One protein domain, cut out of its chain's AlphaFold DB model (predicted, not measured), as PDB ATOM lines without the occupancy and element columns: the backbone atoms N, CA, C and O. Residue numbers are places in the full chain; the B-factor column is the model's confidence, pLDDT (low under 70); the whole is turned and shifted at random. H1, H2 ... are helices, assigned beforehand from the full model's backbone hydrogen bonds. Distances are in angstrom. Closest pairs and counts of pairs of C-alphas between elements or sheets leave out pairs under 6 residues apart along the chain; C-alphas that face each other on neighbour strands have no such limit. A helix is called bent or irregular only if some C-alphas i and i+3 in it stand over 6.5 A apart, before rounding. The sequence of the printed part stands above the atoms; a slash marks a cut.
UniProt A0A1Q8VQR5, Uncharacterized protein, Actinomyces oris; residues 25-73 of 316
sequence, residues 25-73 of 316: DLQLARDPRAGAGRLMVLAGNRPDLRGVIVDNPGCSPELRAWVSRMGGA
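This is residues 25 to 73 of the 316 residues of an uncharacterized protein of Actinomyces oris (UniProt A0A1Q8VQR5). This is a small domain of four short helices, with H2 and H3 side by side in the middle, H1 packed on one side of that pair and H4 on the other. The helices follow the chain back and forth, each joined to the next by a short turn or loop, and H1 and H4 have no contact with each other. The printed part has 49 residues with four named helices, in the order H1, H2, H3, H4, and no named strand; its class is all helix. It is compact, with a radius of gyration of the C-alphas of 9.2 A, and its C-alphas span 28 by 19 by 16 A along the three main axes.

The printed part begins with H1, residues 25 to 30, and after a tight link comes H2, residues 36 to 45. H1 and H2 touch, with the C-alphas of Ala 29 and Leu 39 closest at 6.5 A. They run opposite ways at a steep tilt of 44 degrees and form a helical hairpin. A tight link of one residue, Arg 46, leads to H3, residues 47 to 54. H2 and H3 touch and form a second helical hairpin, opposite ways at a shallow tilt of 26 degrees, with the C-alphas of Ala 43 and Arg 50 closest at 5.3 A. H3 also touches H1, the same way at a shallow tilt of 20 degrees; there the closest C-alphas are those of Ala 29 and Ile 53, 5.1 A apart. H4, residues 61 to 73, follows after a short link. H3 and H4 touch and form a third helical hairpin, opposite ways at a steep tilt of 40 degrees, with the C-alphas of Val 54 and Arg 64 closest at 5.7 A. H2 and H4 only just touch, with 3 pairs of C-alphas within 8 A, and H4 does so with residues 63 to 67 alone. The closest C-alphas of these two are those of Met 40 and Leu 63, 6.4 A apart, and the helices run the same way at a shallow tilt of 15 degrees. H1 and H4 are apart. H2 and H3 are the hub, touching three helices each, and the helix packing is part aligned, part crossed: 3 of the 5 touching pairs are at a shallow tilt. In H1 and H2 every O i to N i+4 pair is within hydrogen-bond range. In H3 2 of 4 such pairs are within range, beside 4 of its 5 O i to N i+3 pairs, and in H4 8 of 9 are.

H1 begins at C-alpha 25, at (-5.778, -20.168, 99.082), and is 8.7 A long from first to last C-alpha. H2 begins at C-alpha 36, at (6.621, -14.291, 101.551), and is 14.3 A long. H3 is 11.5 A long and irregular: C-alphas 48 and 51 are 7.1 A apart. H4 is the longest helix, with 13 residues and 18.8 A, and ends at C-alpha 73, at (-7.347, 2.706, 100.034).

The outline is only just rounded, at 28 by 19 by 16 A. The two C-alphas farthest apart are those of Arg 33 and Ala 73, at 28.7 A, and the first and last printed C-alphas, of Asp 25 and Ala 73, are 22.9 A apart. The printed part has no cut. No link is long; the link from H3 to H4, with 6 residues, is short but not tight. The mean pLDDT of the printed part is 83.0, and the model's confidence is low, under 70, at residues 71 to 73, which belong to H4.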
ATOM      1  N   ASP A  25      -6.328 -21.507  98.925       86.56
ATOM      2  CA  ASP A  25      -5.778 -20.168  99.082       86.56
ATOM      3  C   ASP A  25      -5.903 -19.679 100.527       86.56
ATOM      4  O   ASP A  25      -4.990 -19.061 101.071       86.56
ATOM      5  N   LEU A  26      -7.009 -20.006 101.192       86.69
ATOM      6  CA  LEU A  26      -7.236 -19.676 102.595       86.69
ATOM      7  C   LEU A  26      -6.353 -20.524 103.522       86.69
ATOM      8  O   LEU A  26      -5.854 -20.020 104.531       86.69
ATOM      9  N   GLN A  27      -6.097 -21.783 103.158       85.75
ATOM     10  CA  GLN A  27      -5.094 -22.618 103.825       85.75
ATOM     11  C   GLN A  27      -3.686 -22.042 103.641       85.75
ATOM     12  O   GLN A  27      -2.952 -21.898 104.618       85.75
ATOM     13  N   LEU A  28      -3.332 -21.631 102.419       85.50
ATOM     14  CA  LEU A  28      -2.040 -21.014 102.115       85.50
ATOM     15  C   LEU A  28      -1.855 -19.668 102.835       85.50
ATOM     16  O   LEU A  28      -0.753 -19.364 103.286       85.50
ATOM     17  N   ALA A  29      -2.924 -18.885 102.999       86.00
ATOM     18  CA  ALA A  29      -2.904 -17.645 103.772       86.00
ATOM     19  C   ALA A  29      -2.612 -17.882 105.264       86.00
ATOM     20  O   ALA A  29      -2.001 -17.026 105.901       86.00
ATOM     21  N   ARG A  30      -3.019 -19.034 105.816       84.81
ATOM     22  CA  ARG A  30      -2.824 -19.413 107.229       84.81
ATOM     23  C   ARG A  30      -1.561 -20.234 107.485       84.81
ATOM     24  O   ARG A  30      -1.182 -20.396 108.643       84.81
ATOM     25  N   ASP A  31      -0.924 -20.764 106.443       84.88
ATOM     26  CA  ASP A  31       0.243 -21.636 106.580       84.88
ATOM     27  C   ASP A  31       1.469 -20.845 107.088       84.88
ATOM     28  O   ASP A  31       1.968 -19.965 106.377       84.88
ATOM     29  N   PRO A  32       2.009 -21.158 108.284       77.94
ATOM     30  CA  PRO A  32       3.166 -20.465 108.850       77.94
ATOM     31  C   PRO A  32       4.475 -20.734 108.091       77.94
ATOM     32  O   PRO A  32       5.474 -20.055 108.333       77.94
ATOM     33  N   ARG A  33       4.504 -21.736 107.201       75.44
ATOM     34  CA  ARG A  33       5.659 -22.058 106.346       75.44
ATOM     35  C   ARG A  33       5.554 -21.454 104.948       75.44
ATOM     36  O   ARG A  33       6.490 -21.604 104.158       75.44
ATOM     37  N   ALA A  34       4.452 -20.775 104.628       82.88
ATOM     38  CA  ALA A  34       4.297 -20.117 103.343       82.88
ATOM     39  C   ALA A  34       5.346 -19.006 103.187       82.88
ATOM     40  O   ALA A  34       5.424 -18.069 103.977       82.88
ATOM     41  N   GLY A  35       6.172 -19.112 102.145       80.31
ATOM     42  CA  GLY A  35       7.162 -18.085 101.836       80.31
ATOM     43  C   GLY A  35       6.504 -16.763 101.433       80.31
ATOM     44  O   GLY A  35       5.483 -16.755 100.739       80.31
ATOM     45  N   ALA A  36       7.133 -15.642 101.795       83.44
ATOM     46  CA  ALA A  36       6.621 -14.291 101.551       83.44
ATOM     47  C   ALA A  36       6.226 -14.026 100.084       83.44
ATOM     48  O   ALA A  36       5.219 -13.373  99.830       83.44
ATOM     49  N   GLY A  37       6.953 -14.588  99.110       84.75
ATOM     50  CA  GLY A  37       6.609 -14.459  97.688       84.75
ATOM     51  C   GLY A  37       5.264 -15.098  97.316       84.75
ATOM     52  O   GLY A  37       4.518 -14.537  96.518       84.75
ATOM     53  N   ARG A  38       4.903 -16.232  97.933       88.06
ATOM     54  CA  ARG A  38       3.608 -16.896  97.689       88.06
ATOM     55  C   ARG A  38       2.464 -16.119  98.333       88.06
ATOM     56  O   ARG A  38       1.429 -15.936  97.701       88.06
ATOM     57  N   LEU A  39       2.684 -15.601  99.542       89.25
ATOM     58  CA  LEU A  39       1.729 -14.725 100.224       89.25
ATOM     59  C   LEU A  39       1.529 -13.397  99.478       89.25
ATOM     60  O   LEU A  39       0.421 -12.875  99.455       89.25
ATOM     61  N   MET A  40       2.567 -12.873  98.820       87.06
ATOM     62  CA  MET A  40       2.483 -11.642  98.030       87.06
ATOM     63  C   MET A  40       1.636 -11.811  96.769       87.06
ATOM     64  O   MET A  40       0.757 -10.989  96.509       87.06
ATOM     65  N   VAL A  41       1.843 -12.900  96.026       89.38
ATOM     66  CA  VAL A  41       0.999 -13.244  94.868       89.38
ATOM     67  C   VAL A  41      -0.445 -13.473  95.311       89.38
ATOM     68  O   VAL A  41      -1.372 -12.957  94.689       89.38
ATOM     69  N   LEU A  42      -0.635 -14.188  96.423       89.62
ATOM     70  CA  LEU A  42      -1.962 -14.453  96.961       89.62
ATOM     71  C   LEU A  42      -2.676 -13.166  97.390       89.62
ATOM     72  O   LEU A  42      -3.826 -12.959  97.021       89.62
ATOM     73  N   ALA A  43      -1.994 -12.263  98.095       87.81
ATOM     74  CA  ALA A  43      -2.550 -10.969  98.476       87.81
ATOM     75  C   ALA A  43      -2.886 -10.103  97.246       87.81
ATOM     76  O   ALA A  43      -3.865  -9.355  97.267       87.81
ATOM     77  N   GLY A  44      -2.105 -10.212  96.166       85.88
ATOM     78  CA  GLY A  44      -2.389  -9.577  94.878       85.88
ATOM     79  C   GLY A  44      -3.683 -10.077  94.238       85.88
ATOM     80  O   GLY A  44      -4.531  -9.264  93.879       85.88
ATOM     81  N   ASN A  45      -3.851 -11.397  94.158       90.00
ATOM     82  CA  ASN A  45      -4.977 -12.037  93.472       90.00
ATOM     83  C   ASN A  45      -6.259 -12.087  94.320       90.00
ATOM     84  O   ASN A  45      -7.358 -12.073  93.768       90.00
ATOM     85  N   ARG A  46      -6.125 -12.143  95.649       86.69
ATOM     86  CA  ARG A  46      -7.224 -12.288  96.610       86.69
ATOM     87  C   ARG A  46      -7.178 -11.210  97.687       86.69
ATOM     88  O   ARG A  46      -6.594 -11.408  98.758       86.69
ATOM     89  N   PRO A  47      -7.774 -10.035  97.412       84.12
ATOM     90  CA  PRO A  47      -7.781  -8.933  98.364       84.12
ATOM     91  C   PRO A  47      -8.573  -9.244  99.637       84.12
ATOM     92  O   PRO A  47      -8.274  -8.687 100.688       84.12
ATOM     93  N   ASP A  48      -9.524 -10.169  99.565       87.75
ATOM     94  CA  ASP A  48     -10.321 -10.662 100.685       87.75
ATOM     95  C   ASP A  48      -9.490 -11.437 101.723       87.75
ATOM     96  O   ASP A  48      -9.782 -11.385 102.918       87.75
ATOM     97  N   LEU A  49      -8.398 -12.083 101.300       88.25
ATOM     98  CA  LEU A  49      -7.511 -12.844 102.188       88.25
ATOM     99  C   LEU A  49      -6.404 -11.991 102.824       88.25
ATOM    100  O   LEU A  49      -5.674 -12.475 103.688       88.25
ATOM    101  N   ARG A  50      -6.285 -10.711 102.455       88.06
ATOM    102  CA  ARG A  50      -5.233  -9.803 102.946       88.06
ATOM    103  C   ARG A  50      -5.202  -9.669 104.467       88.06
ATOM    104  O   ARG A  50      -4.114  -9.634 105.032       88.06
ATOM    105  N   GLY A  51      -6.365  -9.645 105.123       84.12
ATOM    106  CA  GLY A  51      -6.447  -9.617 106.588       84.12
ATOM    107  C   GLY A  51      -5.834 -10.867 107.222       84.12
ATOM    108  O   GLY A  51      -5.009 -10.767 108.119       84.12
ATOM    109  N   VAL A  52      -6.136 -12.041 106.660       87.19
ATOM    110  CA  VAL A  52      -5.612 -13.332 107.134       87.19
ATOM    111  C   VAL A  52      -4.100 -13.449 106.892       87.19
ATOM    112  O   VAL A  52      -3.377 -13.985 107.726       87.19
ATOM    113  N   ILE A  53      -3.603 -12.911 105.774       86.62
ATOM    114  CA  ILE A  53      -2.172 -12.914 105.427       86.62
ATOM    115  C   ILE A  53      -1.355 -12.004 106.361       86.62
ATOM    116  O   ILE A  53      -0.197 -12.301 106.646       86.62
ATOM    117  N   VAL A  54      -1.925 -10.900 106.856       86.31
ATOM    118  CA  VAL A  54      -1.244  -9.989 107.800       86.31
ATOM    119  C   VAL A  54      -1.008 -10.650 109.160       86.31
ATOM    120  O   VAL A  54       0.025 -10.389 109.783       86.31
ATOM    121  N   ASP A  55      -1.906 -11.541 109.573       85.50
ATOM    122  CA  ASP A  55      -1.796 -12.307 110.818       85.50
ATOM    123  C   ASP A  55      -0.857 -13.524 110.691       85.50
ATOM    124  O   ASP A  55      -0.520 -14.166 111.686       85.50
ATOM    125  N   ASN A  56      -0.381 -13.836 109.478       84.75
ATOM    126  CA  ASN A  56       0.523 -14.957 109.239       84.75
ATOM    127  C   ASN A  56       1.948 -14.652 109.770       84.75
ATOM    128  O   ASN A  56       2.550 -13.640 109.384       84.75
ATOM    129  N   PRO A  57       2.541 -15.526 110.609       74.69
ATOM    130  CA  PRO A  57       3.893 -15.333 111.146       74.69
ATOM    131  C   PRO A  57       5.004 -15.387 110.081       74.69
ATOM    132  O   PRO A  57       6.073 -14.820 110.296       74.69
ATOM    133  N   GLY A  58       4.765 -16.022 108.929       77.62
ATOM    134  CA  GLY A  58       5.665 -16.037 107.767       77.62
ATOM    135  C   GLY A  58       5.545 -14.805 106.858       77.62
ATOM    136  O   GLY A  58       6.296 -14.669 105.889       77.62
ATOM    137  N   CYS A  59       4.614 -13.891 107.152       83.94
ATOM    138  CA  CYS A  59       4.410 -12.667 106.381       83.94
ATOM    139  C   CYS A  59       5.539 -11.657 106.630       83.94
ATOM    140  O   CYS A  59       5.767 -11.216 107.766       83.94
ATOM    141  N   SER A  60       6.228 -11.256 105.554       80.25
ATOM    142  CA  SER A  60       7.324 -10.290 105.642       80.25
ATOM    143  C   SER A  60       6.819  -8.895 106.062       80.25
ATOM    144  O   SER A  60       5.694  -8.512 105.726       80.25
ATOM    145  N   PRO A  61       7.632  -8.091 106.778       81.00
ATOM    146  CA  PRO A  61       7.264  -6.721 107.157       81.00
ATOM    147  C   PRO A  61       6.915  -5.833 105.954       81.00
ATOM    148  O   PRO A  61       5.997  -5.019 106.027       81.00
ATOM    149  N   GLU A  62       7.605  -6.030 104.830       85.06
ATOM    150  CA  GLU A  62       7.360  -5.319 103.572       85.06
ATOM    151  C   GLU A  62       5.999  -5.669 102.967       85.06
ATOM    152  O   GLU A  62       5.253  -4.770 102.569       85.06
ATOM    153  N   LEU A  63       5.638  -6.960 102.961       84.94
ATOM    154  CA  LEU A  63       4.330  -7.415 102.501       84.94
ATOM    155  C   LEU A  63       3.227  -6.859 103.402       84.94
ATOM    156  O   LEU A  63       2.228  -6.354 102.897       84.94
ATOM    157  N   ARG A  64       3.429  -6.864 104.723       86.12
ATOM    158  CA  ARG A  64       2.490  -6.277 105.689       86.12
ATOM    159  C   ARG A  64       2.295  -4.776 105.441       86.12
ATOM    160  O   ARG A  64       1.160  -4.317 105.378       86.12
ATOM    161  N   ALA A  65       3.371  -4.023 105.210       87.19
ATOM    162  CA  ALA A  65       3.295  -2.596 104.891       87.19
ATOM    163  C   ALA A  65       2.592  -2.324 103.548       87.19
ATOM    164  O   ALA A  65       1.805  -1.382 103.435       87.19
ATOM    165  N   TRP A  66       2.847  -3.150 102.532       86.88
ATOM    166  CA  TRP A  66       2.176  -3.054 101.236       86.88
ATOM    167  C   TRP A  66       0.684  -3.398 101.331       86.88
ATOM    168  O   TRP A  66      -0.148  -2.639 100.829       86.88
ATOM    169  N   VAL A  67       0.327  -4.480 102.031       86.69
ATOM    170  CA  VAL A  67      -1.070  -4.860 102.274       86.69
ATOM    171  C   VAL A  67      -1.801  -3.759 103.041       86.69
ATOM    172  O   VAL A  67      -2.902  -3.396 102.636       86.69
ATOM    173  N   SER A  68      -1.188  -3.166 104.071       82.88
ATOM    174  CA  SER A  68      -1.777  -2.051 104.825       82.88
ATOM    175  C   SER A  68      -1.987  -0.796 103.973       82.88
ATOM    176  O   SER A  68      -3.044  -0.178 104.067       82.88
ATOM    177  N   ARG A  69      -1.037  -0.436 103.093       83.19
ATOM    178  CA  ARG A  69      -1.209   0.687 102.147       83.19
ATOM    179  C   ARG A  69      -2.375   0.458 101.185       83.19
ATOM    180  O   ARG A  69      -3.144   1.372 100.919       83.19
ATOM    181  N   MET A  70      -2.534  -0.773 100.707       72.56
ATOM    182  CA  MET A  70      -3.611  -1.143  99.785       72.56
ATOM    183  C   MET A  70      -4.971  -1.301 100.487       72.56
ATOM    184  O   MET A  70      -6.004  -0.962  99.918       72.56
ATOM    185  N   GLY A  71      -4.983  -1.792 101.729       68.69
ATOM    186  CA  GLY A  71      -6.179  -1.888 102.566       68.69
ATOM    187  C   GLY A  71      -6.669  -0.521 103.047       68.69
ATOM    188  O   GLY A  71      -7.874  -0.317 103.143       68.69
ATOM    189  N   GLY A  72      -5.764   0.442 103.254       56.28
ATOM    190  CA  GLY A  72      -6.102   1.834 103.571       56.28
ATOM    191  C   GLY A  72      -6.840   2.563 102.442       56.28
ATOM    192  O   GLY A  72      -7.686   3.403 102.724       56.28
ATOM    193  N   ALA A  73      -6.601   2.184 101.182       46.91
ATOM    194  CA  ALA A  73      -7.347   2.706 100.034       46.91
ATOM    195  C   ALA A  73      -8.768   2.113  99.914       46.91
ATOM    196  O   ALA A  73      -9.643   2.735  99.321       46.91
TER     197      ALA A  73